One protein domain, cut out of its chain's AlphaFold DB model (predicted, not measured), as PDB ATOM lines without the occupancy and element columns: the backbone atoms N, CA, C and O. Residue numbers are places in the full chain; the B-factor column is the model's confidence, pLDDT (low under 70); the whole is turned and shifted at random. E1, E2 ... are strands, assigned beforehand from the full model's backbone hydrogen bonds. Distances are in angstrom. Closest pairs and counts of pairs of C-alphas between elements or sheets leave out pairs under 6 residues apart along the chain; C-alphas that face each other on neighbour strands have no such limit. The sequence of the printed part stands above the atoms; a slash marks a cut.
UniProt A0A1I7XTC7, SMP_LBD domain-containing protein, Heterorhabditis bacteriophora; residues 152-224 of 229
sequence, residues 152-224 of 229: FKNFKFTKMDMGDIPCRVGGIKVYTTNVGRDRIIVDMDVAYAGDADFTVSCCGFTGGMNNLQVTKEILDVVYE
ATOM      1  N   PHE A 152     203.304 234.157 296.673       62.84
ATOM      2  CA  PHE A 152     202.029 234.781 296.284       62.84
ATOM      3  C   PHE A 152     201.811 236.163 296.900       62.84
ATOM      4  O   PHE A 152     200.784 236.780 296.652       62.84
ATOM      5  N   LYS A 153     202.791 236.710 297.633       64.12
ATOM      6  CA  LYS A 153     202.687 238.036 298.277       64.12
ATOM      7  C   LYS A 153     202.361 239.192 297.318       64.12
ATOM      8  O   LYS A 153     201.901 240.231 297.769       64.12
ATOM      9  N   ASN A 154     202.582 239.001 296.015       67.62
ATOM     10  CA  ASN A 154     202.291 239.973 294.959       67.62
ATOM     11  C   ASN A 154     201.105 239.561 294.068       67.62
ATOM     12  O   ASN A 154     201.005 240.036 292.935       67.62
ATOM     13  N   PHE A 155     200.244 238.651 294.531       73.75
ATOM     14  CA  PHE A 155     199.013 238.298 293.836       73.75
ATOM     15  C   PHE A 155     198.067 239.500 293.848       73.75
ATOM     16  O   PHE A 155     197.632 239.959 294.903       73.75
ATOM     17  N   LYS A 156     197.755 240.023 292.666       73.38
ATOM     18  CA  LYS A 156     196.802 241.119 292.489       73.38
ATOM     19  C   LYS A 156     195.877 240.820 291.320       73.38
ATOM     20  O   LYS A 156     196.329 240.398 290.254       73.38
ATOM     21  N   PHE A 157     194.596 241.104 291.510       78.00
ATOM     22  CA  PHE A 157     193.650 241.195 290.407       78.00
ATOM     23  C   PHE A 157     193.936 242.493 289.649       78.00
ATOM     24  O   PHE A 157     193.876 243.579 290.223       78.00
ATOM     25  N   THR A 158     194.333 242.387 288.384       77.44
ATOM     26  CA  THR A 158     194.625 243.546 287.526       77.44
ATOM     27  C   THR A 158     193.381 244.033 286.804       77.44
ATOM     28  O   THR A 158     193.230 245.234 286.591       77.44
ATOM     29  N   LYS A 159     192.489 243.109 286.450       78.56
ATOM     30  CA  LYS A 159     191.203 243.384 285.818       78.56
ATOM     31  C   LYS A 159     190.183 242.397 286.371       78.56
ATOM     32  O   LYS A 159     190.459 241.201 286.428       78.56
ATOM     33  N   MET A 160     189.042 242.908 286.807       81.50
ATOM     34  CA  MET A 160     187.916 242.108 287.264       81.50
ATOM     35  C   MET A 160     186.675 242.683 286.600       81.50
ATOM     36  O   MET A 160     186.257 243.787 286.940       81.50
ATOM     37  N   ASP A 161     186.156 241.956 285.621       82.38
ATOM     38  CA  ASP A 161     184.966 242.321 284.869       82.38
ATOM     39  C   ASP A 161     183.964 241.165 284.939       82.38
ATOM     40  O   ASP A 161     184.312 240.017 284.662       82.38
ATOM     41  N   MET A 162     182.736 241.464 285.355       76.38
ATOM     42  CA  MET A 162     181.645 240.487 285.446       76.38
ATOM     43  C   MET A 162     180.831 240.415 284.142       76.38
ATOM     44  O   MET A 162     179.827 239.706 284.079       76.38
ATOM     45  N   GLY A 163     181.249 241.126 283.097       83.94
ATOM     46  CA  GLY A 163     180.588 241.111 281.800       83.94
ATOM     47  C   GLY A 163     179.163 241.674 281.827       83.94
ATOM     48  O   GLY A 163     178.628 242.085 282.857       83.94
ATOM     49  N   ASP A 164     178.526 241.673 280.658       82.19
ATOM     50  CA  ASP A 164     177.228 242.330 280.447       82.19
ATOM     51  C   ASP A 164     176.019 241.410 280.685       82.19
ATOM     52  O   ASP A 164     174.866 241.843 280.630       82.19
ATOM     53  N   ILE A 165     176.257 240.115 280.912       82.38
ATOM     54  CA  ILE A 165     175.193 239.126 281.095       82.38
ATOM     55  C   ILE A 165     174.893 239.008 282.593       82.38
ATOM     56  O   ILE A 165     175.722 238.478 283.339       82.38
ATOM     57  N   PRO A 166     173.706 239.445 283.056       80.38
ATOM     58  CA  PRO A 166     173.354 239.342 284.461       80.38
ATOM     59  C   PRO A 166     173.147 237.880 284.868       80.38
ATOM     60  O   PRO A 166     172.735 237.029 284.072       80.38
ATOM     61  N   CYS A 167     173.390 237.605 286.147       83.56
ATOM     62  CA  CYS A 167     173.103 236.310 286.742       83.56
ATOM     63  C   CYS A 167     171.611 235.962 286.624       83.56
ATOM     64  O   CYS A 167     170.743 236.809 286.845       83.56
ATOM     65  N   ARG A 168     171.308 234.704 286.296       87.44
ATOM     66  CA  ARG A 168     169.941 234.187 286.211       87.44
ATOM     67  C   ARG A 168     169.581 233.499 287.515       87.44
ATOM     68  O   ARG A 168     170.340 232.676 288.015       87.44
ATOM     69  N   VAL A 169     168.408 233.828 288.030       86.25
ATOM     70  CA  VAL A 169     167.856 233.233 289.243       86.25
ATOM     71  C   VAL A 169     166.607 232.455 288.859       86.25
ATOM     72  O   VAL A 169     165.708 232.997 288.213       86.25
ATOM     73  N   GLY A 170     166.563 231.180 289.221       82.56
ATOM     74  CA  GLY A 170     165.465 230.271 288.921       82.56
ATOM     75  C   GLY A 170     165.184 229.318 290.077       82.56
ATOM     76  O   GLY A 170     165.868 229.317 291.094       82.56
ATOM     77  N   GLY A 171     164.129 228.512 289.936       82.31
ATOM     78  CA  GLY A 171     163.886 227.390 290.848       82.31
ATOM     79  C   GLY A 171     163.587 227.766 292.303       82.31
ATOM     80  O   GLY A 171     163.894 226.974 293.182       82.31
ATOM     81  N   ILE A 172     162.984 228.933 292.562       85.88
ATOM     82  CA  ILE A 172     162.697 229.386 293.932       85.88
ATOM     83  C   ILE A 172     161.677 228.454 294.594       85.88
ATOM     84  O   ILE A 172     160.522 228.368 294.163       85.88
ATOM     85  N   LYS A 173     162.089 227.791 295.673       87.31
ATOM     86  CA  LYS A 173     161.229 226.979 296.535       87.31
ATOM     87  C   LYS A 173     161.336 227.477 297.965       87.31
ATOM     88  O   LYS A 173     162.419 227.574 298.531       87.31
ATOM     89  N   VAL A 174     160.186 227.778 298.555       86.38
ATOM     90  CA  VAL A 174     160.095 228.226 299.945       86.38
ATOM     91  C   VAL A 174     159.545 227.082 300.780       86.38
ATOM     92  O   VAL A 174     158.444 226.591 300.518       86.38
ATOM     93  N   TYR A 175     160.301 226.658 301.789       84.44
ATOM     94  CA  TYR A 175     159.876 225.608 302.704       84.44
ATOM     95  C   TYR A 175     159.234 226.226 303.943       84.44
ATOM     96  O   TYR A 175     159.882 226.933 304.711       84.44
ATOM     97  N   THR A 176     157.951 225.929 304.144       77.81
ATOM     98  CA  THR A 176     157.177 226.351 305.325       77.81
ATOM     99  C   THR A 176     156.810 225.179 306.239       77.81
ATOM    100  O   THR A 176     156.515 225.368 307.416       77.81
ATOM    101  N   THR A 177     156.859 223.945 305.732       77.12
ATOM    102  CA  THR A 177     156.581 222.722 306.496       77.12
ATOM    103  C   THR A 177     157.861 222.187 307.141       77.12
ATOM    104  O   THR A 177     158.859 222.018 306.448       77.12
ATOM    105  N   ASN A 178     157.822 221.855 308.437       72.00
ATOM    106  CA  ASN A 178     158.954 221.333 309.231       72.00
ATOM    107  C   ASN A 178     160.108 222.321 309.495       72.00
ATOM    108  O   ASN A 178     161.242 221.911 309.741       72.00
ATOM    109  N   VAL A 179     159.814 223.621 309.512       74.56
ATOM    110  CA  VAL A 179     160.743 224.681 309.935       74.56
ATOM    111  C   VAL A 179     160.194 225.433 311.147       74.56
ATOM    112  O   VAL A 179     158.987 225.449 311.387       74.56
ATOM    113  N   GLY A 180     161.092 225.995 311.965       73.06
ATOM    114  CA  GLY A 180     160.701 226.830 313.102       73.06
ATOM    115  C   GLY A 180     159.905 228.046 312.625       73.06
ATOM    116  O   GLY A 180     160.158 228.554 311.538       73.06
ATOM    117  N   ARG A 181     158.942 228.518 313.430       71.94
ATOM    118  CA  ARG A 181     158.101 229.695 313.112       71.94
ATOM    119  C   ARG A 181     158.889 231.013 313.004       71.94
ATOM    120  O   ARG A 181     158.295 232.043 312.741       71.94
ATOM    121  N   ASP A 182     160.190 230.965 313.263       77.00
ATOM    122  CA  ASP A 182     161.140 232.071 313.332       77.00
ATOM    123  C   ASP A 182     162.084 232.145 312.119       77.00
ATOM    124  O   ASP A 182     162.947 233.022 312.056       77.00
ATOM    125  N   ARG A 183     161.963 231.214 311.165       67.00
ATOM    126  CA  ARG A 183     162.844 231.160 309.998       67.00
ATOM    127  C   ARG A 183     162.125 230.689 308.749       67.00
ATOM    128  O   ARG A 183     161.297 229.780 308.784       67.00
ATOM    129  N   ILE A 184     162.525 231.268 307.631       76.00
ATOM    130  CA  ILE A 184     162.062 230.900 306.303       76.00
ATOM    131  C   ILE A 184     163.266 230.307 305.581       76.00
ATOM    132  O   ILE A 184     164.302 230.956 305.447       76.00
ATOM    133  N   ILE A 185     163.142 229.051 305.155       83.44
ATOM    134  CA  ILE A 185     164.171 228.411 304.335       83.44
ATOM    135  C   ILE A 185     163.780 228.613 302.880       83.44
ATOM    136  O   ILE A 185     162.696 228.194 302.458       83.44
ATOM    137  N   VAL A 186     164.665 229.260 302.132       85.00
ATOM    138  CA  VAL A 186     164.488 229.530 300.710       85.00
ATOM    139  C   VAL A 186     165.607 228.842 299.955       85.00
ATOM    140  O   VAL A 186     166.785 229.027 300.242       85.00
ATOM    141  N   ASP A 187     165.208 228.041 298.987       86.25
ATOM    142  CA  ASP A 187     166.093 227.326 298.091       86.25
ATOM    143  C   ASP A 187     165.965 227.943 296.705       86.25
ATOM    144  O   ASP A 187     164.854 228.154 296.204       86.25
ATOM    145  N   MET A 188     167.094 228.344 296.139       82.25
ATOM    146  CA  MET A 188     167.165 229.157 294.937       82.25
ATOM    147  C   MET A 188     168.315 228.674 294.062       82.25
ATOM    148  O   MET A 188     169.459 228.614 294.503       82.25
ATOM    149  N   ASP A 189     168.030 228.395 292.794       85.62
ATOM    150  CA  ASP A 189     169.059 228.054 291.818       85.62
ATOM    151  C   ASP A 189     169.573 229.327 291.138       85.62
ATOM    152  O   ASP A 189     168.814 230.112 290.557       85.62
ATOM    153  N   VAL A 190     170.878 229.550 291.240       83.12
ATOM    154  CA  VAL A 190     171.567 230.729 290.730       83.12
ATOM    155  C   VAL A 190     172.564 230.279 289.667       83.12
ATOM    156  O   VAL A 190     173.576 229.628 289.938       83.12
ATOM    157  N   ALA A 191     172.271 230.649 288.424       84.75
ATOM    158  CA  ALA A 191     173.064 230.312 287.256       84.75
ATOM    159  C   ALA A 191     173.674 231.570 286.637       84.75
ATOM    160  O   ALA A 191     172.986 232.452 286.119       84.75
ATOM    161  N   TYR A 192     174.997 231.620 286.633       82.88
ATOM    162  CA  TYR A 192     175.795 232.665 286.025       82.88
ATOM    163  C   TYR A 192     176.562 232.090 284.831       82.88
ATOM    164  O   TYR A 192     177.506 231.321 284.985       82.88
ATOM    165  N   ALA A 193     176.134 232.449 283.624       77.75
ATOM    166  CA  ALA A 193     176.755 232.028 282.365       77.75
ATOM    167  C   ALA A 193     177.249 233.254 281.579       77.75
ATOM    168  O   ALA A 193     176.937 233.411 280.398       77.75
ATOM    169  N   GLY A 194     177.918 234.173 282.279       70.31
ATOM    170  CA  GLY A 194     178.441 235.413 281.712       70.31
ATOM    171  C   GLY A 194     179.877 235.278 281.211       70.31
ATOM    172  O   GLY A 194     180.616 234.387 281.625       70.31
ATOM    173  N   ASP A 195     180.284 236.195 280.334       76.31
ATOM    174  CA  ASP A 195     181.671 236.311 279.871       76.31
ATOM    175  C   ASP A 195     182.500 237.123 280.873       76.31
ATOM    176  O   ASP A 195     182.948 238.235 280.601       76.31
ATOM    177  N   ALA A 196     182.620 236.595 282.090       78.25
ATOM    178  CA  ALA A 196     183.438 237.232 283.106       78.25
ATOM    179  C   ALA A 196     184.920 237.087 282.746       78.25
ATOM    180  O   ALA A 196     185.391 235.980 282.455       78.25
ATOM    181  N   ASP A 197     185.649 238.197 282.814       80.75
ATOM    182  CA  ASP A 197     187.082 238.263 282.554       80.75
ATOM    183  C   ASP A 197     187.808 238.681 283.833       80.75
ATOM    184  O   ASP A 197     187.741 239.825 284.299       80.75
ATOM    185  N   PHE A 198     188.528 237.721 284.403       84.12
ATOM    186  CA  PHE A 198     189.371 237.925 285.567       84.12
ATOM    187  C   PHE A 198     190.822 237.808 285.136       84.12
ATOM    188  O   PHE A 198     191.312 236.720 284.843       84.12
ATOM    189  N   THR A 199     191.552 238.918 285.152       80.62
ATOM    190  CA  THR A 199     193.000 238.901 284.962       80.62
ATOM    191  C   THR A 199     193.696 239.029 286.306       80.62
ATOM    192  O   THR A 199     193.499 239.982 287.065       80.62
ATOM    193  N   VAL A 200     194.549 238.056 286.585       82.56
ATOM    194  CA  VAL A 200     195.366 237.968 287.783       82.56
ATOM    195  C   VAL A 200     196.821 238.128 287.380       82.56
ATOM    196  O   VAL A 200     197.295 237.536 286.412       82.56
ATOM    197  N   SER A 201     197.571 238.897 288.159       75.81
ATOM    198  CA  SER A 201     199.025 238.909 288.056       75.81
ATOM    199  C   SER A 201     199.645 238.480 289.373       75.81
ATOM    200  O   SER A 201     199.255 238.963 290.435       75.81
ATOM    201  N   CYS A 202     200.617 237.581 289.300       68.31
ATOM    202  CA  CYS A 202     201.411 237.156 290.438       68.31
ATOM    203  C   CYS A 202     202.864 236.995 289.991       68.31
ATOM    204  O   CYS A 202     203.148 236.311 289.012       68.31
ATOM    205  N   CYS A 203     203.790 237.635 290.709       62.34
ATOM    206  CA  CYS A 203     205.236 237.441 290.542       62.34
ATOM    207  C   CYS A 203     205.747 237.545 289.094       62.34
ATOM    208  O   CYS A 203     206.573 236.749 288.660       62.34
ATOM    209  N   GLY A 204     205.251 238.534 288.343       66.12
ATOM    210  CA  GLY A 204     205.664 238.784 286.956       66.12
ATOM    211  C   GLY A 204     204.946 237.934 285.904       66.12
ATOM    212  O   GLY A 204     205.059 238.232 284.719       66.12
ATOM    213  N   PHE A 205     204.153 236.942 286.313       65.69
ATOM    214  CA  PHE A 205     203.269 236.193 285.427       65.69
ATOM    215  C   PHE A 205     201.869 236.806 285.451       65.69
ATOM    216  O   PHE A 205     201.324 237.098 286.517       65.69
ATOM    217  N   THR A 206     201.298 237.017 284.266       71.62
ATOM    218  CA  THR A 206     199.918 237.488 284.095       71.62
ATOM    219  C   THR A 206     199.116 236.359 283.471       71.62
ATOM    220  O   THR A 206     199.459 235.890 282.388       71.62
ATOM    221  N   GLY A 207     198.087 235.905 284.178       76.75
ATOM    222  CA  GLY A 207     197.174 234.859 283.740       76.75
ATOM    223  C   GLY A 207     195.738 235.354 283.843       76.75
ATOM    224  O   GLY A 207     195.364 235.973 284.838       76.75
ATOM    225  N   GLY A 208     194.951 235.115 282.801       81.25
ATOM    226  CA  GLY A 208     193.531 235.449 282.766       81.25
ATOM    227  C   GLY A 208     192.670 234.194 282.798       81.25
ATOM    228  O   GLY A 208     193.059 233.161 282.256       81.25
ATOM    229  N   MET A 209     191.508 234.302 283.428       75.56
ATOM    230  CA  MET A 209     190.400 233.367 283.293       75.56
ATOM    231  C   MET A 209     189.268 234.104 282.588       75.56
ATOM    232  O   MET A 209     188.764 235.097 283.110       75.56
ATOM    233  N   ASN A 210     188.893 233.618 281.413       79.19
ATOM    234  CA  ASN A 210     187.785 234.126 280.618       79.19
ATOM    235  C   ASN A 210     186.642 233.105 280.572       79.19
ATOM    236  O   ASN A 210     186.865 231.907 280.759       79.19
ATOM    237  N   ASN A 211     185.432 233.583 280.279       70.12
ATOM    238  CA  ASN A 211     184.246 232.752 280.085       70.12
ATOM    239  C   ASN A 211     183.907 231.874 281.310       70.12
ATOM    240  O   ASN A 211     183.655 230.669 281.196       70.12
ATOM    241  N   LEU A 212     183.950 232.476 282.504       72.75
ATOM    242  CA  LEU A 212     183.615 231.787 283.747       72.75
ATOM    243  C   LEU A 212     182.110 231.480 283.807       72.75
ATOM    244  O   LEU A 212     181.284 232.376 283.951       72.75
ATOM    245  N   GLN A 213     181.770 230.193 283.794       75.31
ATOM    246  CA  GLN A 213     180.403 229.713 283.990       75.31
ATOM    247  C   GLN A 213     180.273 229.081 285.378       75.31
ATOM    248  O   GLN A 213     181.006 228.153 285.721       75.31
ATOM    249  N   VAL A 214     179.344 229.587 286.187       79.69
ATOM    250  CA  VAL A 214     179.069 229.115 287.547       79.69
ATOM    251  C   VAL A 214     177.585 228.812 287.669       79.69
ATOM    252  O   VAL A 214     176.754 229.706 287.575       79.69
ATOM    253  N   THR A 215     177.255 227.557 287.949       77.50
ATOM    254  CA  THR A 215     175.899 227.147 288.329       77.50
ATOM    255  C   THR A 215     175.934 226.649 289.762       77.50
ATOM    256  O   THR A 215     176.773 225.802 290.101       77.50
ATOM    257  N   LYS A 216     175.077 227.203 290.621       75.69
ATOM    258  CA  LYS A 216     175.015 226.872 292.045       75.69
ATOM    259  C   LYS A 216     173.581 226.918 292.554       75.69
ATOM    260  O   LYS A 216     172.888 227.908 292.372       75.69
ATOM    261  N   GLU A 217     173.213 225.891 293.305       77.81
ATOM    262  CA  GLU A 217     172.026 225.890 294.157       77.81
ATOM    263  C   GLU A 217     172.399 226.558 295.490       77.81
ATOM    264  O   GLU A 217     173.348 226.140 296.163       77.81
ATOM    265  N   ILE A 218     171.724 227.658 295.819       79.25
ATOM    266  CA  ILE A 218     171.918 228.425 297.049       79.25
ATOM    267  C   ILE A 218     170.735 228.145 297.969       79.25
ATOM    268  O   ILE A 218     169.593 228.483 297.663       79.25
ATOM    269  N   LEU A 219     171.042 227.581 299.134       74.50
ATOM    270  CA  LEU A 219     170.102 227.447 300.236       74.50
ATOM    271  C   LEU A 219     170.349 228.586 301.224       74.50
ATOM    272  O   LEU A 219     171.389 228.606 301.884       74.50
ATOM    273  N   ASP A 220     169.397 229.508 301.332       75.75
ATOM    274  CA  ASP A 220     169.452 230.599 302.300       75.75
ATOM    275  C   ASP A 220     168.449 230.381 303.440       75.75
ATOM    276  O   ASP A 220     167.323 229.904 303.254       75.75
ATOM    277  N   VAL A 221     168.877 230.725 304.653       69.06
ATOM    278  CA  VAL A 221     168.058 230.650 305.863       69.06
ATOM    279  C   VAL A 221     167.835 232.073 306.338       69.06
ATOM    280  O   VAL A 221     168.634 232.638 307.086       69.06
ATOM    281  N   VAL A 222     166.722 232.653 305.898       67.00
ATOM    282  CA  VAL A 222     166.336 233.997 306.311       67.00
ATOM    283  C   VAL A 222     165.672 233.896 307.678       67.00
ATOM    284  O   VAL A 222     164.608 233.290 307.837       67.00
ATOM    285  N   TYR A 223     166.309 234.486 308.682       58.97
ATOM    286  CA  TYR A 223     165.689 234.703 309.983       58.97
ATOM    287  C   TYR A 223     164.741 235.889 309.863       58.97
ATOM    288  O   TYR A 223     165.150 236.977 309.447       58.97
ATOM    289  N   GLU A 224     163.480 235.699 310.236       52.44
ATOM    290  CA  GLU A 224     162.585 236.833 310.410       52.44
ATOM    291  C   GLU A 224     163.119 237.619 311.614       52.44
ATOM    292  O   GLU A 224     163.095 237.142 312.752       52.44
TER     293      GLU A 224
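AT A GLANCE: This is residues 152 to 224 of the 229 residues of the protein "SMP_LBD domain-containing protein" of Heterorhabditis bacteriophora (UniProt A0A1I7XTC7). Two three-stranded sheets, E1 E4 E5 and the longer-stranded E2 E3 E6, make the arms of an open V, joined at its bottom by the links E1 to E2, E3 to E4 and E5 to E6. The printed part has 73 residues, with six named strands, E1 to E6 in turn, and no named helix: all strand, both sheets antiparallel in those orders. It is extended, with a radius of gyration of the C-alphas of 18.2 A, spanning 55 by 28 by 14 A.

HOW THE PARTS SIT: E1, residues 156 to 161, is antiparallel to E4, residues 197 to 202, with N 158 and O 199 within hydrogen-bond range at 2.9 A. E4 and E5, residues 205 to 209, form a hairpin, with N 200 and O 207 2.8 A apart. E2, residues 168 to 175, and E3, residues 183 to 193, form another, with N 173 and O 187 2.8 A apart. E3 is antiparallel to E6, residues 213 to 223, with N 188 and O 218 2.9 A apart. E2 E3 E6 is twisted.

IN THESE COORDINATES: E1 begins at C-alpha 156 (196.802, 241.119, 292.489); E3 measures 30.9 A and E6 30.3 A, ending at C-alpha 223 (165.689, 234.703, 309.983).

THE WHOLE: The farthest C-alphas, Thr 177 and Gly 204, are 55.2 A apart. The printed part has no cut and no long link. Residues 152 to 154, 183, 202 to 205 and 221 to 224 are under pLDDT 70.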